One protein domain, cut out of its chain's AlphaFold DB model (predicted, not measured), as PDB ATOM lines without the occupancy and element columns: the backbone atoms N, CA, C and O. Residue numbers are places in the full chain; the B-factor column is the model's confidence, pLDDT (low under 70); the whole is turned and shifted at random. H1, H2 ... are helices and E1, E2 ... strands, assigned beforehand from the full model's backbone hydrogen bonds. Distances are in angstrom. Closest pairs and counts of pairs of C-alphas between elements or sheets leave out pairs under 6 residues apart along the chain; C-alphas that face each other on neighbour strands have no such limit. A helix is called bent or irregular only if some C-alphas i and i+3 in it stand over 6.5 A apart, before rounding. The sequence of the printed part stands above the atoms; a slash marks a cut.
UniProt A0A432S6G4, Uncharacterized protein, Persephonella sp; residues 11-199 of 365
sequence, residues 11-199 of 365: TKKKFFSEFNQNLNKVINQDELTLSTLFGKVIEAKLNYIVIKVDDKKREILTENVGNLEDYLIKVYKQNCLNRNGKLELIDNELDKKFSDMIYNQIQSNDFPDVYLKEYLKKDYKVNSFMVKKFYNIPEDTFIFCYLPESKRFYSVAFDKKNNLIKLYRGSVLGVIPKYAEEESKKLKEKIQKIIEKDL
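This is residues 11 to 199 of the 365 residues of an uncharacterized protein of Persephonella sp (UniProt A0A432S6G4). A strongly twisted five-stranded sheet has H2 and H4 over one face and the short H7 over the other, and from E5 the long helix H8 runs away from it as an arm on which H5 and H6 pack. At the other end of this rod, residues 11 to 18 of H1 stick out. The 189 printed residues hold eight named helices and five named strands, in the order H1 H2 E1 E2 H3 H4 H5 H6 H7 E3 E4 E5 H8. The sheet runs E1 E2 E5 E4 E3, all antiparallel, and the class is mixed. The whole is loose, with a radius of gyration of the C-alphas of 21.4 A and spans of 77 by 28 by 25 A.

E3, residues 143 to 147, E4, residues 152 to 158, and E5, residues 164 to 171, form a meander, each strand the antiparallel neighbour of the one before. N 145 and O 154 are 2.8 A apart, and N 168 and O 155 2.7 A, within hydrogen-bond range. E2, residues 48 to 53, is the antiparallel neighbour of E5, with N 51 and O 165 within hydrogen-bond range at 2.8 A, and forms a hairpin with the edge strand E1, residues 39 to 44, with N 52 and O 40 within hydrogen-bond range at 2.8 A. H4, residues 68 to 81, runs along the strands at a height over the sheet of 9.1 A; the closest C-alphas of H4 and E3 are those of Cys 80 and Cys 145, 5.9 A. H2, residues 31 to 38, is on the same face, at 8.3 A. H7, residues 128 to 135, is on the opposite face at 9.7 A and runs across the strands. H8, residues 172 to 199, only grazes the sheet, with residues 172 to 174. Its residues 176 to 188 touch H5, residues 92 to 106, at a steep tilt of 45 degrees, closest at the C-alphas of Ile 102 and Ala 180, 5.2 A. Its residues 172 to 179 touch H7, about perpendicular at 73 degrees, closest at the C-alphas of Val 131 and Val 175, 6.3 A. H6, residues 113 to 119, and H8 only just touch, with 3 pairs of C-alphas within 8 A, closest at Tyr 115 and Ile 191, 6.9 A. H3, residues 55 to 62, and H4 touch only at the corner, closest at the C-alphas of Thr 62 and Leu 68, 5.8 A. H1, residues 11 to 26, and H5 are apart. Every O i to N i+4 pair is within hydrogen-bond range in H2, H3, H4, H5 and H7; the figures are 11 of 12 in H1, 2 of 3 in H6 and 22 of 24 in H8.

H1 begins at C-alpha 11, (0.754, -16.032, 9.044), and has a kink of 25 degrees near residue 20. E5 is 23.4 A long, E4 20.8 A, H5 21.0 A and H4 19.1 A. H8, 40.2 A long, ends at C-alpha 199, (-3.669, 44.568, -42.172); it is irregular, but only just, with C-alphas 174 and 177 6.6 A apart.

The C-alphas of Thr 11 and Leu 199, the two farthest apart, are 79.5 A from each other. The printed part has no cut, and no link is long. Mean pLDDT of the printed part is 74.1; it is under 70 in 52 residues, among them 11 to 37 and 75 to 90.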
ATOM      1  N   THR A  11       1.444 -16.570  10.231       32.62
ATOM      2  CA  THR A  11       0.754 -16.032   9.044       32.62
ATOM      3  C   THR A  11       0.771 -14.510   8.933       32.62
ATOM      4  O   THR A  11       0.807 -14.024   7.812       32.62
ATOM      5  N   LYS A  12       0.860 -13.732  10.025       32.59
ATOM      6  CA  LYS A  12       0.920 -12.254   9.923       32.59
ATOM      7  C   LYS A  12       2.116 -11.772   9.091       32.59
ATOM      8  O   LYS A  12       1.938 -10.932   8.219       32.59
ATOM      9  N   LYS A  13       3.316 -12.334   9.297       30.95
ATOM     10  CA  LYS A  13       4.527 -11.956   8.537       30.95
ATOM     11  C   LYS A  13       4.480 -12.414   7.077       30.95
ATOM     12  O   LYS A  13       4.892 -11.658   6.203       30.95
ATOM     13  N   LYS A  14       3.962 -13.622   6.822       31.83
ATOM     14  CA  LYS A  14       3.872 -14.201   5.472       31.83
ATOM     15  C   LYS A  14       2.792 -13.511   4.631       31.83
ATOM     16  O   LYS A  14       3.049 -13.173   3.482       31.83
ATOM     17  N   PHE A  15       1.654 -13.181   5.251       36.62
ATOM     18  CA  PHE A  15       0.614 -12.352   4.649       36.62
ATOM     19  C   PHE A  15       1.175 -10.967   4.339       36.62
ATOM     20  O   PHE A  15       1.058 -10.547   3.210       36.62
ATOM     21  N   PHE A  16       1.882 -10.296   5.258       35.25
ATOM     22  CA  PHE A  16       2.450  -8.959   5.007       35.25
ATOM     23  C   PHE A  16       3.517  -8.933   3.892       35.25
ATOM     24  O   PHE A  16       3.592  -7.962   3.137       35.25
ATOM     25  N   SER A  17       4.341  -9.985   3.753       33.97
ATOM     26  CA  SER A  17       5.358 -10.064   2.693       33.97
ATOM     27  C   SER A  17       4.765 -10.408   1.324       33.97
ATOM     28  O   SER A  17       5.123  -9.762   0.341       33.97
ATOM     29  N   GLU A  18       3.828 -11.360   1.254       37.84
ATOM     30  CA  GLU A  18       3.066 -11.655   0.028       37.84
ATOM     31  C   GLU A  18       2.134 -10.490  -0.342       37.84
ATOM     32  O   GLU A  18       1.944 -10.193  -1.517       37.84
ATOM     33  N   PHE A  19       1.611  -9.764   0.646       39.78
ATOM     34  CA  PHE A  19       0.763  -8.584   0.488       39.78
ATOM     35  C   PHE A  19       1.535  -7.392  -0.079       39.78
ATOM     36  O   PHE A  19       1.060  -6.791  -1.034       39.78
ATOM     37  N   ASN A  20       2.745  -7.094   0.413       39.03
ATOM     38  CA  ASN A  20       3.604  -6.051  -0.168       39.03
ATOM     39  C   ASN A  20       4.103  -6.417  -1.579       39.03
ATOM     40  O   ASN A  20       4.173  -5.552  -2.450       39.03
ATOM     41  N   GLN A  21       4.413  -7.695  -1.834       42.41
ATOM     42  CA  GLN A  21       4.797  -8.166  -3.173       42.41
ATOM     43  C   GLN A  21       3.625  -8.139  -4.165       42.41
ATOM     44  O   GLN A  21       3.819  -7.776  -5.327       42.41
ATOM     45  N   ASN A  22       2.411  -8.468  -3.718       42.44
ATOM     46  CA  ASN A  22       1.207  -8.341  -4.532       42.44
ATOM     47  C   ASN A  22       0.832  -6.876  -4.746       42.44
ATOM     48  O   ASN A  22       0.461  -6.538  -5.863       42.44
ATOM     49  N   LEU A  23       1.023  -5.990  -3.760       40.25
ATOM     50  CA  LEU A  23       0.743  -4.555  -3.877       40.25
ATOM     51  C   LEU A  23       1.475  -3.878  -5.042       40.25
ATOM     52  O   LEU A  23       0.882  -3.075  -5.757       40.25
ATOM     53  N   ASN A  24       2.730  -4.261  -5.287       39.59
ATOM     54  CA  ASN A  24       3.509  -3.768  -6.426       39.59
ATOM     55  C   ASN A  24       2.949  -4.237  -7.787       39.59
ATOM     56  O   ASN A  24       3.223  -3.619  -8.813       39.59
ATOM     57  N   LYS A  25       2.126  -5.298  -7.814       42.22
ATOM     58  CA  LYS A  25       1.371  -5.753  -8.999       42.22
ATOM     59  C   LYS A  25      -0.028  -5.118  -9.115       42.22
ATOM     60  O   LYS A  25      -0.584  -5.101 -10.212       42.22
ATOM     61  N   VAL A  26      -0.588  -4.564  -8.029       47.53
ATOM     62  CA  VAL A  26      -1.992  -4.090  -7.923       47.53
ATOM     63  C   VAL A  26      -2.329  -2.953  -8.878       47.53
ATOM     64  O   VAL A  26      -3.449  -2.893  -9.375       47.53
ATOM     65  N   ILE A  27      -1.383  -2.062  -9.178       46.53
ATOM     66  CA  ILE A  27      -1.671  -0.875 -10.003       46.53
ATOM     67  C   ILE A  27      -2.043  -1.271 -11.449       46.53
ATOM     68  O   ILE A  27      -2.702  -0.508 -12.155       46.53
ATOM     69  N   ASN A  28      -1.717  -2.498 -11.870       41.88
ATOM     70  CA  ASN A  28      -2.021  -3.017 -13.203       41.88
ATOM     71  C   ASN A  28      -3.138  -4.083 -13.252       41.88
ATOM     72  O   ASN A  28      -3.343  -4.639 -14.329       41.88
ATOM     73  N   GLN A  29      -3.862  -4.379 -12.159       47.56
ATOM     74  CA  GLN A  29      -4.836  -5.489 -12.119       47.56
ATOM     75  C   GLN A  29      -6.243  -5.127 -11.599       47.56
ATOM     76  O   GLN A  29      -6.463  -4.088 -10.981       47.56
ATOM     77  N   ASP A  30      -7.181  -6.023 -11.921       51.84
ATOM     78  CA  ASP A  30      -8.647  -5.935 -11.917       51.84
ATOM     79  C   ASP A  30      -9.349  -5.500 -10.614       51.84
ATOM     80  O   ASP A  30      -8.809  -5.541  -9.508       51.84
ATOM     81  N   GLU A  31     -10.636  -5.159 -10.759       50.50
ATOM     82  CA  GLU A  31     -11.608  -4.851  -9.690       50.50
ATOM     83  C   GLU A  31     -11.589  -5.861  -8.528       50.50
ATOM     84  O   GLU A  31     -11.783  -5.492  -7.366       50.50
ATOM     85  N   LEU A  32     -11.287  -7.125  -8.837       46.88
ATOM     86  CA  LEU A  32     -11.167  -8.230  -7.887       46.88
ATOM     87  C   LEU A  32     -10.067  -7.983  -6.838       46.88
ATOM     88  O   LEU A  32     -10.255  -8.237  -5.645       46.88
ATOM     89  N   THR A  33      -8.927  -7.437  -7.257       60.66
ATOM     90  CA  THR A  33      -7.764  -7.201  -6.393       60.66
ATOM     91  C   THR A  33      -8.004  -6.013  -5.461       60.66
ATOM     92  O   THR A  33      -7.737  -6.092  -4.262       60.66
ATOM     93  N   LEU A  34      -8.603  -4.935  -5.974       60.78
ATOM     94  CA  LEU A  34      -8.982  -3.768  -5.172       60.78
ATOM     95  C   LEU A  34     -10.071  -4.102  -4.143       60.78
ATOM     96  O   LEU A  34     -10.006  -3.638  -3.001       60.78
ATOM     97  N   SER A  35     -11.028  -4.961  -4.508       57.03
ATOM     98  CA  SER A  35     -12.028  -5.461  -3.563       57.03
ATOM     99  C   SER A  35     -11.390  -6.313  -2.454       57.03
ATOM    100  O   SER A  35     -11.701  -6.203  -1.261       57.03
ATOM    101  N   THR A  36     -10.414  -7.139  -2.826       64.31
ATOM    102  CA  THR A  36      -9.677  -7.973  -1.873       64.31
ATOM    103  C   THR A  36      -8.880  -7.129  -0.878       64.31
ATOM    104  O   THR A  36      -8.815  -7.486   0.297       64.31
ATOM    105  N   LEU A  37      -8.371  -5.968  -1.287       69.88
ATOM    106  CA  LEU A  37      -7.560  -5.101  -0.430       69.88
ATOM    107  C   LEU A  37      -8.376  -4.179   0.475       69.88
ATOM    108  O   LEU A  37      -8.103  -4.112   1.667       69.88
ATOM    109  N   PHE A  38      -9.380  -3.486  -0.064       75.44
ATOM    110  CA  PHE A  38     -10.019  -2.376   0.655       75.44
ATOM    111  C   PHE A  38     -11.431  -2.696   1.146       75.44
ATOM    112  O   PHE A  38     -11.832  -2.229   2.210       75.44
ATOM    113  N   GLY A  39     -12.192  -3.519   0.422       81.50
ATOM    114  CA  GLY A  39     -13.580  -3.815   0.779       81.50
ATOM    115  C   GLY A  39     -14.447  -4.147  -0.429       81.50
ATOM    116  O   GLY A  39     -13.980  -4.730  -1.398       81.50
ATOM    117  N   LYS A  40     -15.736  -3.825  -0.403       84.75
ATOM    118  CA  LYS A  40     -16.655  -4.213  -1.484       84.75
ATOM    119  C   LYS A  40     -16.670  -3.157  -2.589       84.75
ATOM    120  O   LYS A  40     -16.939  -1.993  -2.307       84.75
ATOM    121  N   VAL A  41     -16.450  -3.555  -3.843       84.00
ATOM    122  CA  VAL A  41     -16.726  -2.683  -4.999       84.00
ATOM    123  C   VAL A  41     -18.237  -2.483  -5.096       84.00
ATOM    124  O   VAL A  41     -18.992  -3.452  -5.174       84.00
ATOM    125  N   ILE A  42     -18.680  -1.229  -5.024       89.69
ATOM    126  CA  ILE A  42     -20.104  -0.861  -5.081       89.69
ATOM    127  C   ILE A  42     -20.483  -0.195  -6.403       89.69
ATOM    128  O   ILE A  42     -21.656  -0.192  -6.763       89.69
ATOM    129  N   GLU A  43     -19.505   0.334  -7.135       86.12
ATOM    130  CA  GLU A  43     -19.696   0.886  -8.472       86.12
ATOM    131  C   GLU A  43     -18.418   0.683  -9.289       86.12
ATOM    132  O   GLU A  43     -17.318   0.952  -8.801       86.12
ATOM    133  N   ALA A  44     -18.562   0.242 -10.536       83.94
ATOM    134  CA  ALA A  44     -17.467   0.118 -11.484       83.94
ATOM    135  C   ALA A  44     -17.880   0.745 -12.819       83.94
ATOM    136  O   ALA A  44     -18.893   0.376 -13.412       83.94
ATOM    137  N   LYS A  45     -17.103   1.726 -13.274       81.88
ATOM    138  CA  LYS A  45     -17.221   2.350 -14.591       81.88
ATOM    139  C   LYS A  45     -15.874   2.300 -15.305       81.88
ATOM    140  O   LYS A  45     -14.837   1.970 -14.726       81.88
ATOM    141  N   LEU A  46     -15.885   2.665 -16.584       77.50
ATOM    142  CA  LEU A  46     -14.690   2.654 -17.425       77.50
ATOM    143  C   LEU A  46     -13.542   3.483 -16.816       77.50
ATOM    144  O   LEU A  46     -12.404   3.020 -16.756       77.50
ATOM    145  N   ASN A  47     -13.850   4.684 -16.319       79.19
ATOM    146  CA  ASN A  47     -12.874   5.660 -15.827       79.19
ATOM    147  C   ASN A  47     -12.765   5.750 -14.294       79.19
ATOM    148  O   ASN A  47     -11.903   6.478 -13.799       79.19
ATOM    149  N   TYR A  48     -13.609   5.046 -13.532       85.00
ATOM    150  CA  TYR A  48     -13.471   4.993 -12.076       85.00
ATOM    151  C   TYR A  48     -14.121   3.766 -11.432       85.00
ATOM    152  O   TYR A  48     -15.026   3.153 -11.989       85.00
ATOM    153  N   ILE A  49     -13.687   3.463 -10.210       84.81
ATOM    154  CA  ILE A  49     -14.248   2.432  -9.332       84.81
ATOM    155  C   ILE A  49     -14.537   3.062  -7.964       84.81
ATOM    156  O   ILE A  49     -13.729   3.848  -7.469       84.81
ATOM    157  N   VAL A  50     -15.666   2.710  -7.346       86.88
ATOM    158  CA  VAL A  50     -16.011   3.090  -5.969       86.88
ATOM    159  C   VAL A  50     -16.012   1.851  -5.083       86.88
ATOM    160  O   VAL A  50     -16.684   0.856  -5.369       86.88
ATOM    161  N   ILE A  51     -15.273   1.927  -3.982       87.25
ATOM    162  CA  ILE A  51     -15.080   0.841  -3.029       87.25
ATOM    163  C   ILE A  51     -15.606   1.288  -1.672       87.25
ATOM    164  O   ILE A  51     -15.167   2.306  -1.139       87.25
ATOM    165  N   LYS A  52     -16.518   0.504  -1.092       89.56
ATOM    166  CA  LYS A  52     -16.903   0.627   0.312       89.56
ATOM    167  C   LYS A  52     -15.883  -0.104   1.173       89.56
ATOM    168  O   LYS A  52     -15.737  -1.321   1.046       89.56
ATOM    169  N   VAL A  53     -15.201   0.641   2.032       86.94
ATOM    170  CA  VAL A  53     -14.135   0.128   2.894       86.94
ATOM    171  C   VAL A  53     -14.727  -0.741   4.002       86.94
ATOM    172  O   VAL A  53     -15.723  -0.370   4.621       86.94
ATOM    173  N   ASP A  54     -14.128  -1.908   4.229       87.44
ATOM    174  CA  ASP A  54     -14.440  -2.767   5.377       87.44
ATOM    175  C   ASP A  54     -13.666  -2.270   6.606       87.44
ATOM    176  O   ASP A  54     -12.455  -2.057   6.525       87.44
ATOM    177  N   ASP A  55     -14.341  -2.094   7.740       84.12
ATOM    178  CA  ASP A  55     -13.734  -1.547   8.958       84.12
ATOM    179  C   ASP A  55     -12.588  -2.416   9.492       84.12
ATOM    180  O   ASP A  55     -11.547  -1.881   9.869       84.12
ATOM    181  N   LYS A  56     -12.692  -3.751   9.403       83.25
ATOM    182  CA  LYS A  56     -11.601  -4.657   9.800       83.25
ATOM    183  C   LYS A  56     -10.392  -4.507   8.886       83.25
ATOM    184  O   LYS A  56      -9.252  -4.565   9.341       83.25
ATOM    185  N   LYS A  57     -10.623  -4.320   7.581       80.44
ATOM    186  CA  LYS A  57      -9.530  -4.071   6.629       80.44
ATOM    187  C   LYS A  57      -8.907  -2.708   6.877       80.44
ATOM    188  O   LYS A  57      -7.689  -2.603   6.849       80.44
ATOM    189  N   ARG A  58      -9.717  -1.687   7.167       82.88
ATOM    190  CA  ARG A  58      -9.236  -0.350   7.517       82.88
ATOM    191  C   ARG A  58      -8.257  -0.416   8.683       82.88
ATOM    192  O   ARG A  58      -7.131   0.023   8.509       82.88
ATOM    193  N   GLU A  59      -8.646  -1.044   9.794       81.56
ATOM    194  CA  GLU A  59      -7.787  -1.209  10.978       81.56
ATOM    195  C   GLU A  59      -6.442  -1.865  10.636       81.56
ATOM    196  O   GLU A  59      -5.389  -1.353  11.015       81.56
ATOM    197  N   ILE A  60      -6.466  -2.951   9.852       81.38
ATOM    198  CA  ILE A  60      -5.256  -3.667   9.419       81.38
ATOM    199  C   ILE A  60      -4.363  -2.782   8.537       81.38
ATOM    200  O   ILE A  60      -3.143  -2.759   8.703       81.38
ATOM    201  N   LEU A  61      -4.947  -2.052   7.584       74.44
ATOM    202  CA  LEU A  61      -4.203  -1.204   6.646       74.44
ATOM    203  C   LEU A  61      -3.586   0.019   7.338       74.44
ATOM    204  O   LEU A  61      -2.536   0.503   6.911       74.44
ATOM    205  N   THR A  62      -4.210   0.510   8.411       77.88
ATOM    206  CA  THR A  62      -3.778   1.717   9.127       77.88
ATOM    207  C   THR A  62      -2.909   1.447  10.355       77.88
ATOM    208  O   THR A  62      -2.359   2.404  10.897       77.88
ATOM    209  N   GLU A  63      -2.710   0.179  10.751       78.44
ATOM    210  CA  GLU A  63      -1.992  -0.256  11.974       78.44
ATOM    211  C   GLU A  63      -0.609   0.415  12.148       78.44
ATOM    212  O   GLU A  63      -0.176   0.647  13.270       78.44
ATOM    213  N   ASN A  64       0.063   0.796  11.049       69.31
ATOM    214  CA  ASN A  64       1.408   1.400  11.058       69.31
ATOM    215  C   ASN A  64       1.512   2.770  10.357       69.31
ATOM    216  O   ASN A  64       2.619   3.266  10.144       69.31
ATOM    217  N   VAL A  65       0.392   3.347   9.909       69.56
ATOM    218  CA  VAL A  65       0.376   4.589   9.102       69.56
ATOM    219  C   VAL A  65      -0.674   5.599   9.572       69.56
ATOM    220  O   VAL A  65      -0.743   6.695   9.035       69.56
ATOM    221  N   GLY A  66      -1.471   5.257  10.589       76.25
ATOM    222  CA  GLY A  66      -2.427   6.157  11.238       76.25
ATOM    223  C   GLY A  66      -3.766   6.261  10.510       76.25
ATOM    224  O   GLY A  66      -4.807   6.058  11.127       76.25
ATOM    225  N   ASN A  67      -3.763   6.526   9.202       81.75
ATOM    226  CA  ASN A  67      -4.987   6.603   8.403       81.75
ATOM    227  C   ASN A  67      -4.818   6.001   6.993       81.75
ATOM    228  O   ASN A  67      -3.725   5.629   6.556       81.75
ATOM    229  N   LEU A  68      -5.948   5.844   6.298       76.69
ATOM    230  CA  LEU A  68      -6.020   5.173   4.999       76.69
ATOM    231  C   LEU A  68      -5.444   6.023   3.857       76.69
ATOM    232  O   LEU A  68      -4.940   5.475   2.874       76.69
ATOM    233  N   GLU A  69      -5.507   7.346   3.995       75.75
ATOM    234  CA  GLU A  69      -4.933   8.299   3.049       75.75
ATOM    235  C   GLU A  69      -3.407   8.175   3.038       75.75
ATOM    236  O   GLU A  69      -2.824   7.919   1.987       75.75
ATOM    237  N   ASP A  70      -2.772   8.215   4.210       76.06
ATOM    238  CA  ASP A  70      -1.328   8.052   4.390       76.06
ATOM    239  C   ASP A  70      -0.836   6.683   3.917       76.06
ATOM    240  O   ASP A  70       0.223   6.576   3.286       76.06
ATOM    241  N   TYR A  71      -1.624   5.628   4.157       77.44
ATOM    242  CA  TYR A  71      -1.346   4.306   3.602       77.44
ATOM    243  C   TYR A  71      -1.304   4.352   2.069       77.44
ATOM    244  O   TYR A  71      -0.310   3.944   1.466       77.44
ATOM    245  N   LEU A  72      -2.337   4.894   1.420       72.81
ATOM    246  CA  LEU A  72      -2.386   4.980  -0.041       72.81
ATOM    247  C   LEU A  72      -1.302   5.909  -0.596       72.81
ATOM    248  O   LEU A  72      -0.642   5.545  -1.569       72.81
ATOM    249  N   ILE A  73      -1.030   7.046   0.047       71.00
ATOM    250  CA  ILE A  73       0.090   7.928  -0.298       71.00
ATOM    251  C   ILE A  73       1.398   7.142  -0.270       71.00
ATOM    252  O   ILE A  73       2.187   7.258  -1.202       71.00
ATOM    253  N   LYS A  74       1.641   6.315   0.751       71.50
ATOM    254  CA  LYS A  74       2.849   5.484   0.847       71.50
ATOM    255  C   LYS A  74       2.942   4.474  -0.299       71.50
ATOM    256  O   LYS A  74       4.002   4.360  -0.914       71.50
ATOM    257  N   VAL A  75       1.841   3.798  -0.622       69.88
ATOM    258  CA  VAL A  75       1.762   2.823  -1.724       69.88
ATOM    259  C   VAL A  75       2.036   3.483  -3.072       69.88
ATOM    260  O   VAL A  75       2.864   3.002  -3.849       69.88
ATOM    261  N   TYR A  76       1.386   4.612  -3.341       68.12
ATOM    262  CA  TYR A  76       1.584   5.368  -4.570       68.12
ATOM    263  C   TYR A  76       2.971   6.004  -4.628       68.12
ATOM    264  O   TYR A  76       3.605   5.965  -5.674       68.12
ATOM    265  N   LYS A  77       3.511   6.517  -3.519       63.41
ATOM    266  CA  LYS A  77       4.892   7.016  -3.463       63.41
ATOM    267  C   LYS A  77       5.881   5.917  -3.834       63.41
ATOM    268  O   LYS A  77       6.703   6.134  -4.711       63.41
ATOM    269  N   GLN A  78       5.781   4.727  -3.250       64.12
ATOM    270  CA  GLN A  78       6.698   3.624  -3.564       64.12
ATOM    271  C   GLN A  78       6.626   3.185  -5.031       64.12
ATOM    272  O   GLN A  78       7.653   2.904  -5.640       64.12
ATOM    273  N   ASN A  79       5.430   3.153  -5.613       58.38
ATOM    274  CA  ASN A  79       5.251   2.636  -6.966       58.38
ATOM    275  C   ASN A  79       5.385   3.699  -8.067       58.38
ATOM    276  O   ASN A  79       5.757   3.370  -9.191       58.38
ATOM    277  N   CYS A  80       5.123   4.967  -7.753       59.06
ATOM    278  CA  CYS A  80       5.127   6.067  -8.719       59.06
ATOM    279  C   CYS A  80       6.375   6.960  -8.602       59.06
ATOM    280  O   CYS A  80       6.777   7.546  -9.600       59.06
ATOM    281  N   LEU A  81       7.047   7.039  -7.438       48.97
ATOM    282  CA  LEU A  81       8.335   7.753  -7.318       48.97
ATOM    283  C   LEU A  81       9.498   6.982  -7.950       48.97
ATOM    284  O   LEU A  81      10.437   7.608  -8.436       48.97
ATOM    285  N   ASN A  82       9.422   5.647  -8.009       47.12
ATOM    286  CA  ASN A  82      10.466   4.795  -8.591       47.12
ATOM    287  C   ASN A  82      10.613   4.932 -10.126       47.12
ATOM    288  O   ASN A  82      11.367   4.176 -10.732       47.12
ATOM    289  N   ARG A  83       9.911   5.879 -10.774       47.47
ATOM    290  CA  ARG A  83       9.915   6.092 -12.235       47.47
ATOM    291  C   ARG A  83       9.985   7.577 -12.647       47.47
ATOM    292  O   ARG A  83       9.254   8.001 -13.529       47.47
ATOM    293  N   ASN A  84      10.897   8.345 -12.038       38.72
ATOM    294  CA  ASN A  84      11.084   9.806 -12.193       38.72
ATOM    295  C   ASN A  84       9.994  10.652 -11.518       38.72
ATOM    296  O   ASN A  84       9.286  11.440 -12.140       38.72
ATOM    297  N   GLY A  85       9.890  10.482 -10.199       38.22
ATOM    298  CA  GLY A  85       8.914  11.136  -9.341       38.22
ATOM    299  C   GLY A  85       8.872  12.666  -9.390       38.22
ATOM    300  O   GLY A  85       9.777  13.339  -8.905       38.22
ATOM    301  N   LYS A  86       7.715  13.184  -9.812       41.59
ATOM    302  CA  LYS A  86       6.984  14.289  -9.170       41.59
ATOM    303  C   LYS A  86       5.482  13.990  -9.261       41.59
ATOM    304  O   LYS A  86       5.055  13.226 -10.117       41.59
ATOM    305  N   LEU A  87       4.669  14.615  -8.407       51.72
ATOM    306  CA  LEU A  87       3.190  14.630  -8.487       51.72
ATOM    307  C   LEU A  87       2.660  15.390  -9.733       51.72
ATOM    308  O   LEU A  87       1.479  15.719  -9.829       51.72
ATOM    309  N   GLU A  88       3.551  15.676 -10.680       57.38
ATOM    310  CA  GLU A  88       3.341  16.407 -11.919       57.38
ATOM    311  C   GLU A  88       3.536  15.433 -13.086       57.38
ATOM    312  O   GLU A  88       4.425  14.582 -13.056       57.38
ATOM    313  N   LEU A  89       2.703  15.550 -14.122       66.56
ATOM    314  CA  LEU A  89       2.943  14.860 -15.389       66.56
ATOM    315  C   LEU A  89       4.187  15.478 -16.031       66.56
ATOM    316  O   LEU A  89       4.120  16.593 -16.535       66.56
ATOM    317  N   ILE A  90       5.319  14.782 -15.965       68.06
ATOM    318  CA  ILE A  90       6.551  15.175 -16.651       68.06
ATOM    319  C   ILE A  90       6.914  14.040 -17.599       68.06
ATOM    320  O   ILE A  90       7.318  12.960 -17.170       68.06
ATOM    321  N   ASP A  91       6.732  14.279 -18.891       77.56
ATOM    322  CA  ASP A  91       7.009  13.307 -19.938       77.56
ATOM    323  C   ASP A  91       7.399  14.062 -21.210       77.56
ATOM    324  O   ASP A  91       6.547  14.471 -21.992       77.56
ATOM    325  N   ASN A  92       8.703  14.274 -21.399       82.44
ATOM    326  CA  ASN A  92       9.229  15.084 -22.502       82.44
ATOM    327  C   ASN A  92       8.819  14.544 -23.881       82.44
ATOM    328  O   ASN A  92       8.658  15.313 -24.826       82.44
ATOM    329  N   GLU A  93       8.659  13.226 -24.014       84.38
ATOM    330  CA  GLU A  93       8.185  12.605 -25.252       84.38
ATOM    331  C   GLU A  93       6.714  12.965 -25.503       84.38
ATOM    332  O   GLU A  93       6.322  13.275 -26.627       84.38
ATOM    333  N   LEU A  94       5.905  12.962 -24.443       84.19
ATOM    334  CA  LEU A  94       4.503  13.355 -24.498       84.19
ATOM    335  C   LEU A  94       4.325  14.847 -24.783       84.19
ATOM    336  O   LEU A  94       3.487  15.202 -25.605       84.19
ATOM    337  N   ASP A  95       5.121  15.696 -24.136       86.25
ATOM    338  CA  ASP A  95       5.129  17.148 -24.334       86.25
ATOM    339  C   ASP A  95       5.544  17.499 -25.765       86.25
ATOM    340  O   ASP A  95       4.904  18.322 -26.428       86.25
ATOM    341  N   LYS A  96       6.560  16.800 -26.290       87.75
ATOM    342  CA  LYS A  96       6.953  16.910 -27.693       87.75
ATOM    343  C   LYS A  96       5.812  16.490 -28.615       87.75
ATOM    344  O   LYS A  96       5.434  17.259 -29.486       87.75
ATOM    345  N   LYS A  97       5.204  15.320 -28.386       87.81
ATOM    346  CA  LYS A  97       4.061  14.847 -29.184       87.81
ATOM    347  C   LYS A  97       2.886  15.826 -29.139       87.81
ATOM    348  O   LYS A  97       2.229  16.033 -30.153       87.81
ATOM    349  N   PHE A  98       2.608  16.409 -27.979       88.44
ATOM    350  CA  PHE A  98       1.546  17.392 -27.809       88.44
ATOM    351  C   PHE A  98       1.831  18.668 -28.607       88.44
ATOM    352  O   PHE A  98       0.968  19.118 -29.360       88.44
ATOM    353  N   SER A  99       3.056  19.187 -28.509       88.12
ATOM    354  CA  SER A  99       3.511  20.346 -29.281       88.12
ATOM    355  C   SER A  99       3.469  20.067 -30.787       88.12
ATOM    356  O   SER A  99       2.857  20.832 -31.526       88.12
ATOM    357  N   ASP A 100       4.002  18.926 -31.234       87.88
ATOM    358  CA  ASP A 100       3.988  18.498 -32.637       87.88
ATOM    359  C   ASP A 100       2.552  18.376 -33.175       87.88
ATOM    360  O   ASP A 100       2.274  18.785 -34.299       87.88
ATOM    361  N   MET A 101       1.608  17.855 -32.379       88.44
ATOM    362  CA  MET A 101       0.197  17.782 -32.778       88.44
ATOM    363  C   MET A 101      -0.430  19.166 -32.951       88.44
ATOM    364  O   MET A 101      -1.136  19.376 -33.936       88.44
ATOM    365  N   ILE A 102      -0.167  20.104 -32.036       87.56
ATOM    366  CA  ILE A 102      -0.639  21.490 -32.164       87.56
ATOM    367  C   ILE A 102      -0.041  22.126 -33.422       87.56
ATOM    368  O   ILE A 102      -0.767  22.693 -34.235       87.56
ATOM    369  N   TYR A 103       1.268  21.980 -33.632       85.50
ATOM    370  CA  TYR A 103       1.945  22.525 -34.806       85.50
ATOM    371  C   TYR A 103       1.386  21.949 -36.107       85.50
ATOM    372  O   TYR A 103       1.025  22.716 -36.996       85.50
ATOM    373  N   ASN A 104       1.207  20.632 -36.198       85.31
ATOM    374  CA  ASN A 104       0.644  19.980 -37.382       85.31
ATOM    375  C   ASN A 104      -0.810  20.396 -37.655       85.31
ATOM    376  O   ASN A 104      -1.199  20.533 -38.809       85.31
ATOM    377  N   GLN A 105      -1.619  20.632 -36.617       85.94
ATOM    378  CA  GLN A 105      -2.998  21.121 -36.772       85.94
ATOM    379  C   GLN A 105      -3.080  22.582 -37.245       85.94
ATOM    380  O   GLN A 105      -4.142  23.033 -37.693       85.94
ATOM    381  N   ILE A 106      -1.979  23.329 -37.128       82.38
ATOM    382  CA  ILE A 106      -1.855  24.724 -37.560       82.38
ATOM    383  C   ILE A 106      -1.118  24.830 -38.913       82.38
ATOM    384  O   ILE A 106      -1.345  25.785 -39.654       82.38
ATOM    385  N   GLN A 107      -0.277  23.854 -39.281       71.81
ATOM    386  CA  GLN A 107       0.527  23.877 -40.511       71.81
ATOM    387  C   GLN A 107      -0.302  23.788 -41.805       71.81
ATOM    388  O   GLN A 107      -0.795  22.737 -42.200       71.81
ATOM    389  N   SER A 108      -0.426  24.909 -42.517       56.28
ATOM    390  CA  SER A 108       0.479  25.389 -43.597       56.28
ATOM    391  C   SER A 108      -0.288  26.195 -44.653       56.28
ATOM    392  O   SER A 108       0.292  27.062 -45.293       56.28
ATOM    393  N   ASN A 109      -1.604  25.994 -44.765       59.25
ATOM    394  CA  ASN A 109      -2.460  26.814 -45.631       59.25
ATOM    395  C   ASN A 109      -3.193  27.936 -44.882       59.25
ATOM    396  O   ASN A 109      -3.692  28.857 -45.517       59.25
ATOM    397  N   ASP A 110      -3.270  27.866 -43.550       71.12
ATOM    398  CA  ASP A 110      -4.092  28.805 -42.781       71.12
ATOM    399  C   ASP A 110      -3.389  30.150 -42.550       71.12
ATOM    400  O   ASP A 110      -4.047  31.188 -42.544       71.12
ATOM    401  N   PHE A 111      -2.061  30.150 -42.361       85.56
ATOM    402  CA  PHE A 111      -1.309  31.356 -42.002       85.56
ATOM    403  C   PHE A 111       0.081  31.413 -42.644       85.56
ATOM    404  O   PHE A 111       0.723  30.373 -42.789       85.56
ATOM    405  N   PRO A 112       0.598  32.621 -42.936       86.94
ATOM    406  CA  PRO A 112       1.962  32.791 -43.422       86.94
ATOM    407  C   PRO A 112       3.033  32.392 -42.397       86.94
ATOM    408  O   PRO A 112       2.900  32.654 -41.195       86.94
ATOM    409  N   ASP A 113       4.155  31.866 -42.893       85.38
ATOM    410  CA  ASP A 113       5.279  31.366 -42.090       85.38
ATOM    411  C   ASP A 113       5.827  32.370 -41.070       85.38
ATOM    412  O   ASP A 113       6.238  31.975 -39.976       85.38
ATOM    413  N   VAL A 114       5.847  33.664 -41.405       85.62
ATOM    414  CA  VAL A 114       6.350  34.718 -40.510       85.62
ATOM    415  C   VAL A 114       5.559  34.775 -39.200       85.62
ATOM    416  O   VAL A 114       6.152  34.891 -38.128       85.62
ATOM    417  N   TYR A 115       4.240  34.578 -39.262       85.44
ATOM    418  CA  TYR A 115       3.382  34.521 -38.082       85.44
ATOM    419  C   TYR A 115       3.500  33.168 -37.379       85.44
ATOM    420  O   TYR A 115       3.590  33.108 -36.154       85.44
ATOM    421  N   LEU A 116       3.586  32.068 -38.129       83.62
ATOM    422  CA  LEU A 116       3.781  30.745 -37.534       83.62
ATOM    423  C   LEU A 116       5.066  30.692 -36.690       83.62
ATOM    424  O   LEU A 116       5.030  30.286 -35.531       83.62
ATOM    425  N   LYS A 117       6.197  31.179 -37.206       79.56
ATOM    426  CA  LYS A 117       7.490  31.146 -36.498       79.56
ATOM    427  C   LYS A 117       7.499  31.922 -35.183       79.56
ATOM    428  O   LYS A 117       8.240  31.554 -34.276       79.56
ATOM    429  N   GLU A 118       6.737  33.003 -35.068       77.00
ATOM    430  CA  GLU A 118       6.671  33.796 -33.837       77.00
ATOM    431  C   GLU A 118       5.844  33.080 -32.760       77.00
ATOM    432  O   GLU A 118       6.252  33.002 -31.598       77.00
ATOM    433  N   TYR A 119       4.706  32.506 -33.157       73.12
ATOM    434  CA  TYR A 119       3.696  31.985 -32.235       73.12
ATOM    435  C   TYR A 119       3.818  30.488 -31.937       73.12
ATOM    436  O   TYR A 119       3.326  30.042 -30.899       73.12
ATOM    437  N   LEU A 120       4.533  29.730 -32.772       74.00
ATOM    438  CA  LEU A 120       4.856  28.318 -32.549       74.00
ATOM    439  C   LEU A 120       6.134  28.105 -31.709       74.00
ATOM    440  O   LEU A 120       6.626  26.992 -31.619       74.00
ATOM    441  N   LYS A 121       6.698  29.135 -31.062       70.06
ATOM    442  CA  LYS A 121       7.860  28.989 -30.151       70.06
ATOM    443  C   LYS A 121       7.501  28.485 -28.746       70.06
ATOM    444  O   LYS A 121       8.344  28.506 -27.853       70.06
ATOM    445  N   LYS A 122       6.240  28.130 -28.497       74.38
ATOM    446  CA  LYS A 122       5.745  27.850 -27.147       74.38
ATOM    447  C   LYS A 122       5.839  26.359 -26.834       74.38
ATOM    448  O   LYS A 122       5.185  25.561 -27.486       74.38
ATOM    449  N   ASP A 123       6.556  26.002 -25.773       78.88
ATOM    450  CA  ASP A 123       6.585  24.619 -25.286       78.88
ATOM    451  C   ASP A 123       5.268  24.267 -24.585       78.88
ATOM    452  O   ASP A 123       4.967  24.756 -23.487       78.88
ATOM    453  N   TYR A 124       4.465  23.414 -25.219       83.88
ATOM    454  CA  TYR A 124       3.221  22.919 -24.645       83.88
ATOM    455  C   TYR A 124       3.499  21.703 -23.765       83.88
ATOM    456  O   TYR A 124       4.130  20.740 -24.193       83.88
ATOM    457  N   LYS A 125       2.996  21.744 -22.528       84.62
ATOM    458  CA  LYS A 125       3.190  20.676 -21.542       84.62
ATOM    459  C   LYS A 125       1.874  20.052 -21.134       84.62
ATOM    460  O   LYS A 125       0.913  20.764 -20.824       84.62
ATOM    461  N   VAL A 126       1.852  18.729 -21.082       81.38
ATOM    462  CA  VAL A 126       0.721  17.981 -20.546       81.38
ATOM    463  C   VAL A 126       0.813  18.004 -19.026       81.38
ATOM    464  O   VAL A 126       1.816  17.605 -18.451       81.38
ATOM    465  N   ASN A 127      -0.240  18.462 -18.350       81.62
ATOM    466  CA  ASN A 127      -0.263  18.545 -16.889       81.62
ATOM    467  C   ASN A 127      -1.480  17.829 -16.285       81.62
ATOM    468  O   ASN A 127      -2.448  17.488 -16.972       81.62
ATOM    469  N   SER A 128      -1.421  17.563 -14.978       76.75
ATOM    470  CA  SER A 128      -2.461  16.809 -14.269       76.75
ATOM    471  C   SER A 128      -3.817  17.518 -14.286       76.75
ATOM    472  O   SER A 128      -4.845  16.847 -14.302       76.75
ATOM    473  N   PHE A 129      -3.843  18.853 -14.364       81.06
ATOM    474  CA  PHE A 129      -5.076  19.632 -14.476       81.06
ATOM    475  C   PHE A 129      -5.844  19.315 -15.768       81.06
ATOM    476  O   PHE A 129      -7.054  19.092 -15.722       81.06
ATOM    477  N   MET A 130      -5.152  19.207 -16.909       83.44
ATOM    478  CA  MET A 130      -5.775  18.808 -18.177       83.44
ATOM    479  C   MET A 130      -6.425  17.424 -18.073       83.44
ATOM    480  O   MET A 130      -7.573  17.231 -18.472       83.44
ATOM    481  N   VAL A 131      -5.721  16.461 -17.474       82.75
ATOM    482  CA  VAL A 131      -6.242  15.100 -17.290       82.75
ATOM    483  C   VAL A 131      -7.440  15.087 -16.342       82.75
ATOM    484  O   VAL A 131      -8.458  14.464 -16.651       82.75
ATOM    485  N   LYS A 132      -7.355  15.801 -15.213       83.25
ATOM    486  CA  LYS A 132      -8.448  15.885 -14.240       83.25
ATOM    487  C   LYS A 132      -9.714  16.460 -14.871       83.25
ATOM    488  O   LYS A 132     -10.773  15.842 -14.770       83.25
ATOM    489  N   LYS A 133      -9.594  17.572 -15.600       86.00
ATOM    490  CA  LYS A 133     -10.716  18.195 -16.309       86.00
ATOM    491  C   LYS A 133     -11.303  17.270 -17.384       86.00
ATOM    492  O   LYS A 133     -12.521  17.175 -17.483       86.00
ATOM    493  N   PHE A 134     -10.480  16.543 -18.147       86.38
ATOM    494  CA  PHE A 134     -10.972  15.604 -19.166       86.38
ATOM    495  C   PHE A 134     -11.836  14.482 -18.576       86.38
ATOM    496  O   PHE A 134     -12.887  14.149 -19.122       86.38
ATOM    497  N   TYR A 135     -11.389  13.890 -17.467       84.94
ATOM    498  CA  TYR A 135     -12.046  12.738 -16.846       84.94
ATOM    499  C   TYR A 135     -13.055  13.116 -15.749       84.94
ATOM    500  O   TYR A 135     -13.578  12.216 -15.089       84.94
ATOM    501  N   ASN A 136     -13.349  14.411 -15.563       87.00
ATOM    502  CA  ASN A 136     -14.192  14.943 -14.481       87.00
ATOM    503  C   ASN A 136     -13.733  14.480 -13.087       87.00
ATOM    504  O   ASN A 136     -14.533  14.072 -12.242       87.00
ATOM    505  N   ILE A 137     -12.420  14.500 -12.870       83.38
ATOM    506  CA  ILE A 137     -11.795  14.175 -11.590       83.38
ATOM    507  C   ILE A 137     -11.815  15.446 -10.731       83.38
ATOM    508  O   ILE A 137     -11.355  16.486 -11.207       83.38
ATOM    509  N   PRO A 138     -12.322  15.382  -9.488       80.62
ATOM    510  CA  PRO A 138     -12.312  16.513  -8.567       80.62
ATOM    511  C   PRO A 138     -10.910  17.117  -8.384       80.62
ATOM    512  O   PRO A 138      -9.897  16.416  -8.403       80.62
ATOM    513  N   GLU A 139     -10.818  18.434  -8.220       72.56
ATOM    514  CA  GLU A 139      -9.510  19.085  -8.070       72.56
ATOM    515  C   GLU A 139      -8.811  18.676  -6.766       72.56
ATOM    516  O   GLU A 139      -7.591  18.491  -6.761       72.56
ATOM    517  N   ASP A 140      -9.600  18.421  -5.722       69.12
ATOM    518  CA  ASP A 140      -9.206  18.011  -4.373       69.12
ATOM    519  C   ASP A 140      -8.790  16.535  -4.252       69.12
ATOM    520  O   ASP A 140      -8.501  16.064  -3.154       69.12
ATOM    521  N   THR A 141      -8.703  15.775  -5.354       69.56
ATOM    522  CA  THR A 141      -8.150  14.414  -5.287       69.56
ATOM    523  C   THR A 141      -6.699  14.429  -4.811       69.56
ATOM    524  O   THR A 141      -5.840  15.062  -5.435       69.56
ATOM    525  N   PHE A 142      -6.440  13.652  -3.763       61.72
ATOM    526  CA  PHE A 142      -5.224  13.671  -2.951       61.72
ATOM    527  C   PHE A 142      -3.990  13.070  -3.628       61.72
ATOM    528  O   PHE A 142      -2.860  13.431  -3.310       61.72
ATOM    529  N   ILE A 143      -4.182  12.146  -4.572       65.00
ATOM    530  CA  ILE A 143      -3.083  11.414  -5.210       65.00
ATOM    531  C   ILE A 143      -3.285  11.437  -6.719       65.00
ATOM    532  O   ILE A 143      -4.358  11.074  -7.196       65.00
ATOM    533  N   PHE A 144      -2.256  11.826  -7.472       69.06
ATOM    534  CA  PHE A 144      -2.188  11.652  -8.921       69.06
ATOM    535  C   PHE A 144      -0.893  10.912  -9.261       69.06
ATOM    536  O   PHE A 144       0.202  11.426  -9.047       69.06
ATOM    537  N   CYS A 145      -1.023   9.687  -9.757       74.62
ATOM    538  CA  CYS A 145       0.091   8.853 -10.178       74.62
ATOM    539  C   CYS A 145       0.047   8.647 -11.683       74.62
ATOM    540  O   CYS A 145      -0.980   8.250 -12.230       74.62
ATOM    541  N   TYR A 146       1.183   8.866 -12.330       74.50
ATOM    542  CA  TYR A 146       1.371   8.646 -13.751       74.50
ATOM    543  C   TYR A 146       2.417   7.568 -13.998       74.50
ATOM    544  O   TYR A 146       3.438   7.518 -13.315       74.50
ATOM    545  N   LEU A 147       2.153   6.715 -14.984       74.62
ATOM    546  CA  LEU A 147       3.046   5.654 -15.428       74.62
ATOM    547  C   LEU A 147       3.519   5.966 -16.859       74.62
ATOM    548  O   LEU A 147       2.770   5.696 -17.803       74.62
ATOM    549  N   PRO A 148       4.748   6.491 -17.045       71.38
ATOM    550  CA  PRO A 148       5.252   6.904 -18.360       71.38
ATOM    551  C   PRO A 148       5.283   5.785 -19.411       71.38
ATOM    552  O   PRO A 148       4.977   6.020 -20.572       71.38
ATOM    553  N   GLU A 149       5.590   4.547 -19.016       72.94
ATOM    554  CA  GLU A 149       5.702   3.402 -19.939       72.94
ATOM    555  C   GLU A 149       4.375   3.048 -20.626       72.94
ATOM    556  O   GLU A 149       4.344   2.715 -21.807       72.94
ATOM    557  N   SER A 150       3.265   3.114 -19.886       71.00
ATOM    558  CA  SER A 150       1.929   2.778 -20.393       71.00
ATOM    559  C   SER A 150       1.086   4.013 -20.710       71.00
ATOM    560  O   SER A 150      -0.051   3.883 -21.172       71.00
ATOM    561  N   LYS A 151       1.619   5.213 -20.434       76.81
ATOM    562  CA  LYS A 151       0.931   6.508 -20.533       76.81
ATOM    563  C   LYS A 151      -0.427   6.496 -19.801       76.81
ATOM    564  O   LYS A 151      -1.401   7.122 -20.238       76.81
ATOM    565  N   ARG A 152      -0.517   5.737 -18.700       78.62
ATOM    566  CA  ARG A 152      -1.709   5.607 -17.843       78.62
ATOM    567  C   ARG A 152      -1.566   6.443 -16.587       78.62
ATOM    568  O   ARG A 152      -0.459   6.668 -16.106       78.62
ATOM    569  N   PHE A 153      -2.695   6.866 -16.039       78.81
ATOM    570  CA  PHE A 153      -2.736   7.540 -14.752       78.81
ATOM    571  C   PHE A 153      -3.761   6.895 -13.823       78.81
ATOM    572  O   PHE A 153      -4.727   6.262 -14.263       78.81
ATOM    573  N   TYR A 154      -3.550   7.126 -12.534       78.06
ATOM    574  CA  TYR A 154      -4.433   6.733 -11.451       78.06
ATOM    575  C   TYR A 154      -4.556   7.882 -10.461       78.06
ATOM    576  O   TYR A 154      -3.569   8.550 -10.150       78.06
ATOM    577  N   SER A 155      -5.759   8.107  -9.951       79.38
ATOM    578  CA  SER A 155      -5.998   9.118  -8.930       79.38
ATOM    579  C   SER A 155      -7.014   8.637  -7.910       79.38
ATOM    580  O   SER A 155      -7.903   7.865  -8.250       79.38
ATOM    581  N   VAL A 156      -6.882   9.062  -6.656       78.44
ATOM    582  CA  VAL A 156      -7.752   8.608  -5.565       78.44
ATOM    583  C   VAL A 156      -8.430   9.789  -4.885       78.44
ATOM    584  O   VAL A 156      -7.798  10.810  -4.616       78.44
ATOM    585  N   ALA A 157      -9.715   9.613  -4.587       81.81
ATOM    586  CA  ALA A 157     -10.509  10.480  -3.729       81.81
ATOM    587  C   ALA A 157     -11.151   9.668  -2.600       81.81
ATOM    588  O   ALA A 157     -11.483   8.493  -2.784       81.81
ATOM    589  N   PHE A 158     -11.382  10.320  -1.467       80.06
ATOM    590  CA  PHE A 158     -12.080   9.747  -0.321       80.06
ATOM    591  C   PHE A 158     -13.357  10.532  -0.040       80.06
ATOM    592  O   PHE A 158     -13.441  11.726  -0.332       80.06
ATOM    593  N   ASP A 159     -14.356   9.875   0.545       84.31
ATOM    594  CA  ASP A 159     -15.419  10.613   1.221       84.31
ATOM    595  C   ASP A 159     -14.915  11.184   2.558       84.31
ATOM    596  O   ASP A 159     -13.916  10.736   3.116       84.31
ATOM    597  N   LYS A 160     -15.642  12.155   3.126       78.56
ATOM    598  CA  LYS A 160     -15.246  12.854   4.368       78.56
ATOM    599  C   LYS A 160     -14.974  11.933   5.570       78.56
ATOM    600  O   LYS A 160     -14.405  12.384   6.557       78.56
ATOM    601  N   LYS A 161     -15.447  10.683   5.533       80.06
ATOM    602  CA  LYS A 161     -15.330   9.694   6.616       80.06
ATOM    603  C   LYS A 161     -14.390   8.527   6.271       80.06
ATOM    604  O   LYS A 161     -14.307   7.585   7.057       80.06
ATOM    605  N   ASN A 162     -13.710   8.560   5.121       77.38
ATOM    606  CA  ASN A 162     -12.863   7.478   4.602       77.38
ATOM    607  C   ASN A 162     -13.567   6.105   4.529       77.38
ATOM    608  O   ASN A 162     -12.935   5.056   4.632       77.38
ATOM    609  N   ASN A 163     -14.890   6.110   4.377       84.31
ATOM    610  CA  ASN A 163     -15.721   4.924   4.202       84.31
ATOM    611  C   ASN A 163     -15.828   4.517   2.731       84.31
ATOM    612  O   ASN A 163     -16.112   3.355   2.434       84.31
ATOM    613  N   LEU A 164     -15.631   5.469   1.820       86.62
ATOM    614  CA  LEU A 164     -15.655   5.260   0.383       86.62
ATOM    615  C   LEU A 164     -14.328   5.704  -0.221       86.62
ATOM    616  O   LEU A 164     -13.894   6.838  -0.027       86.62
ATOM    617  N   ILE A 165     -13.722   4.816  -1.003       84.44
ATOM    618  CA  ILE A 165     -12.581   5.135  -1.859       84.44
ATOM    619  C   ILE A 165     -13.085   5.199  -3.293       84.44
ATOM    620  O   ILE A 165     -13.655   4.228  -3.792       84.44
ATOM    621  N   LYS A 166     -12.839   6.316  -3.973       85.44
ATOM    622  CA  LYS A 166     -13.065   6.448  -5.410       85.44
ATOM    623  C   LYS A 166     -11.725   6.497  -6.135       85.44
ATOM    624  O   LYS A 166     -10.978   7.462  -6.006       85.44
ATOM    625  N   LEU A 167     -11.434   5.447  -6.896       81.88
ATOM    626  CA  LEU A 167     -10.233   5.320  -7.717       81.88
ATOM    627  C   LEU A 167     -10.562   5.695  -9.161       81.88
ATOM    628  O   LEU A 167     -11.306   4.985  -9.831       81.88
ATOM    629  N   TYR A 168      -9.976   6.778  -9.650       83.19
ATOM    630  CA  TYR A 168      -9.991   7.183 -11.050       83.19
ATOM    631  C   TYR A 168      -8.829   6.536 -11.802       83.19
ATOM    632  O   TYR A 168      -7.713   6.458 -11.284       83.19
ATOM    633  N   ARG A 169      -9.081   6.096 -13.035       81.44
ATOM    634  CA  ARG A 169      -8.079   5.489 -13.921       81.44
ATOM    635  C   ARG A 169      -8.312   5.908 -15.365       81.44
ATOM    636  O   ARG A 169      -9.453   6.079 -15.787       81.44
ATOM    637  N   GLY A 170      -7.241   6.020 -16.139       80.38
ATOM    638  CA  GLY A 170      -7.355   6.307 -17.565       80.38
ATOM    639  C   GLY A 170      -6.014   6.377 -18.280       80.38
ATOM    640  O   GLY A 170      -4.966   6.059 -17.718       80.38
ATOM    641  N   SER A 171      -6.058   6.803 -19.541       84.38
ATOM    642  CA  SER A 171      -4.866   7.066 -20.346       84.38
ATOM    643  C   SER A 171      -4.756   8.547 -20.674       84.38
ATOM    644  O   SER A 171      -5.743   9.191 -21.039       84.38
ATOM    645  N   VAL A 172      -3.536   9.073 -20.578       82.31
ATOM    646  CA  VAL A 172      -3.218  10.447 -20.977       82.31
ATOM    647  C   VAL A 172      -3.231  10.587 -22.506       82.31
ATOM    648  O   VAL A 172      -3.527  11.659 -23.022       82.31
ATOM    649  N   LEU A 173      -3.043   9.490 -23.253       83.19
ATOM    650  CA  LEU A 173      -3.107   9.497 -24.719       83.19
ATOM    651  C   LEU A 173      -4.478   9.913 -25.264       83.19
ATOM    652  O   LEU A 173      -4.539  10.491 -26.341       83.19
ATOM    653  N   GLY A 174      -5.564   9.657 -24.525       81.19
ATOM    654  CA  GLY A 174      -6.908  10.110 -24.906       81.19
ATOM    655  C   GLY A 174      -7.154  11.603 -24.655       81.19
ATOM    656  O   GLY A 174      -8.066  12.180 -25.236       81.19
ATOM    657  N   VAL A 175      -6.333  12.234 -23.810       84.75
ATOM    658  CA  VAL A 175      -6.457  13.652 -23.440       84.75
ATOM    659  C   VAL A 175      -5.811  14.540 -24.502       84.75
ATOM    660  O   VAL A 175      -6.372  15.564 -24.881       84.75
ATOM    661  N   ILE A 176      -4.652  14.119 -25.016       86.44
ATOM    662  CA  ILE A 176      -3.800  14.932 -25.895       86.44
ATOM    663  C   ILE A 176      -4.525  15.419 -27.153       86.44
ATOM    664  O   ILE A 176      -4.479  16.622 -27.385       86.44
ATOM    665  N   PRO A 177      -5.231  14.580 -27.942       88.50
ATOM    666  CA  PRO A 177      -5.858  15.049 -29.178       88.50
ATOM    667  C   PRO A 177      -6.893  16.152 -28.939       88.50
ATOM    668  O   PRO A 177      -6.889  17.153 -29.648       88.50
ATOM    669  N   LYS A 178      -7.728  15.999 -27.902       89.19
ATOM    670  CA  LYS A 178      -8.779  16.969 -27.567       89.19
ATOM    671  C   LYS A 178      -8.194  18.307 -27.119       89.19
ATOM    672  O   LYS A 178      -8.638  19.359 -27.558       89.19
ATOM    673  N   TYR A 179      -7.183  18.273 -26.251       88.88
ATOM    674  CA  TYR A 179      -6.530  19.499 -25.792       88.88
ATOM    675  C   TYR A 179      -5.674  20.140 -26.880       88.88
ATOM    676  O   TYR A 179      -5.578  21.362 -26.919       88.88
ATOM    677  N   ALA A 180      -5.087  19.341 -27.775       89.62
ATOM    678  CA  ALA A 180      -4.356  19.860 -28.923       89.62
ATOM    679  C   ALA A 180      -5.311  20.632 -29.828       89.62
ATOM    680  O   ALA A 180      -5.013  21.764 -30.175       89.62
ATOM    681  N   GLU A 181      -6.496  20.089 -30.109       90.12
ATOM    682  CA  GLU A 181      -7.521  20.777 -30.897       90.12
ATOM    683  C   GLU A 181      -7.980  22.096 -30.245       90.12
ATOM    684  O   GLU A 181      -8.033  23.134 -30.912       90.12
ATOM    685  N   GLU A 182      -8.258  22.089 -28.934       90.12
ATOM    686  CA  GLU A 182      -8.641  23.297 -28.187       90.12
ATOM    687  C   GLU A 182      -7.544  24.377 -28.217       90.12
ATOM    688  O   GLU A 182      -7.833  25.551 -28.468       90.12
ATOM    689  N   GLU A 183      -6.287  24.005 -27.961       89.06
ATOM    690  CA  GLU A 183      -5.156  24.939 -27.974       89.06
ATOM    691  C   GLU A 183      -4.829  25.425 -29.387       89.06
ATOM    692  O   GLU A 183      -4.579  26.619 -29.575       89.06
ATOM    693  N   SER A 184      -4.916  24.547 -30.387       89.44
ATOM    694  CA  SER A 184      -4.780  24.902 -31.798       89.44
ATOM    695  C   SER A 184      -5.796  25.964 -32.181       89.44
ATOM    696  O   SER A 184      -5.409  27.008 -32.697       89.44
ATOM    697  N   LYS A 185      -7.084  25.772 -31.860       90.50
ATOM    698  CA  LYS A 185      -8.133  26.755 -32.167       90.50
ATOM    699  C   LYS A 185      -7.853  28.120 -31.534       90.50
ATOM    700  O   LYS A 185      -7.916  29.134 -32.228       90.50
ATOM    701  N   LYS A 186      -7.486  28.156 -30.248       89.75
ATOM    702  CA  LYS A 186      -7.106  29.409 -29.565       89.75
ATOM    703  C   LYS A 186      -5.922  30.089 -30.245       89.75
ATOM    704  O   LYS A 186      -5.891  31.315 -30.343       89.75
ATOM    705  N   LEU A 187      -4.940  29.307 -30.689       88.69
ATOM    706  CA  LEU A 187      -3.768  29.843 -31.366       88.69
ATOM    707  C   LEU A 187      -4.124  30.394 -32.750       88.69
ATOM    708  O   LEU A 187      -3.690  31.500 -33.061       88.69
ATOM    709  N   LYS A 188      -4.976  29.704 -33.525       90.00
ATOM    710  CA  LYS A 188      -5.499  30.207 -34.808       90.00
ATOM    711  C   LYS A 188      -6.225  31.539 -34.627       90.00
ATOM    712  O   LYS A 188      -5.904  32.504 -35.308       90.00
ATOM    713  N   GLU A 189      -7.140  31.628 -33.660       90.88
ATOM    714  CA  GLU A 189      -7.860  32.874 -33.352       90.88
ATOM    715  C   GLU A 189      -6.910  34.006 -32.938       90.88
ATOM    716  O   GLU A 189      -7.112  35.163 -33.305       90.88
ATOM    717  N   LYS A 190      -5.858  33.689 -32.174       90.12
ATOM    718  CA  LYS A 190      -4.846  34.671 -31.777       90.12
ATOM    719  C   LYS A 190      -4.056  35.180 -32.983       90.12
ATOM    720  O   LYS A 190      -3.910  36.392 -33.115       90.12
ATOM    721  N   ILE A 191      -3.557  34.280 -33.833       90.50
ATOM    722  CA  ILE A 191      -2.797  34.633 -35.040       90.50
ATOM    723  C   ILE A 191      -3.670  35.475 -35.977       90.50
ATOM    724  O   ILE A 191      -3.241  36.545 -36.401       90.50
ATOM    725  N   GLN A 192      -4.915  35.056 -36.210       91.50
ATOM    726  CA  GLN A 192      -5.871  35.773 -37.051       91.50
ATOM    727  C   GLN A 192      -6.100  37.214 -36.571       91.50
ATOM    728  O   GLN A 192      -5.976  38.146 -37.359       91.50
ATOM    729  N   LYS A 193      -6.335  37.424 -35.268       91.62
ATOM    730  CA  LYS A 193      -6.508  38.774 -34.696       91.62
ATOM    731  C   LYS A 193      -5.293  39.677 -34.903       91.62
ATOM    732  O   LYS A 193      -5.434  40.890 -35.032       91.62
ATOM    733  N   ILE A 194      -4.093  39.105 -34.870       89.62
ATOM    734  CA  ILE A 194      -2.860  39.862 -35.095       89.62
ATOM    735  C   ILE A 194      -2.721  40.211 -36.573       89.62
ATOM    736  O   ILE A 194      -2.386  41.348 -36.880       89.62
ATOM    737  N   ILE A 195      -3.014  39.271 -37.473       90.81
ATOM    738  CA  ILE A 195      -3.028  39.522 -38.918       90.81
ATOM    739  C   ILE A 195      -4.029  40.628 -39.258       90.81
ATOM    740  O   ILE A 195      -3.665  41.573 -39.945       90.81
ATOM    741  N   GLU A 196      -5.250  40.571 -38.727       90.56
ATOM    742  CA  GLU A 196      -6.264  41.620 -38.909       90.56
ATOM    743  C   GLU A 196      -5.753  42.983 -38.434       90.56
ATOM    744  O   GLU A 196      -5.838  43.970 -39.160       90.56
ATOM    745  N   LYS A 197      -5.127  43.028 -37.254       88.25
ATOM    746  CA  LYS A 197      -4.497  44.248 -36.746       88.25
ATOM    747  C   LYS A 197      -3.370  44.740 -37.663       88.25
ATOM    748  O   LYS A 197      -3.242  45.941 -37.876       88.25
ATOM    749  N   ASP A 198      -2.538  43.847 -38.181       89.00
ATOM    750  CA  ASP A 198      -1.414  44.201 -39.052       89.00
ATOM    751  C   ASP A 198      -1.874  44.660 -40.446       89.00
ATOM    752  O   ASP A 198      -1.234  45.539 -41.024       89.00
ATOM    753  N   LEU A 199      -2.990  44.123 -40.950       87.56
ATOM    754  CA  LEU A 199      -3.669  44.568 -42.172       87.56
ATOM    755  C   LEU A 199      -4.282  45.969 -42.014       87.56
ATOM    756  O   LEU A 199      -4.273  46.754 -42.958       87.56
TER     757      LEU A 199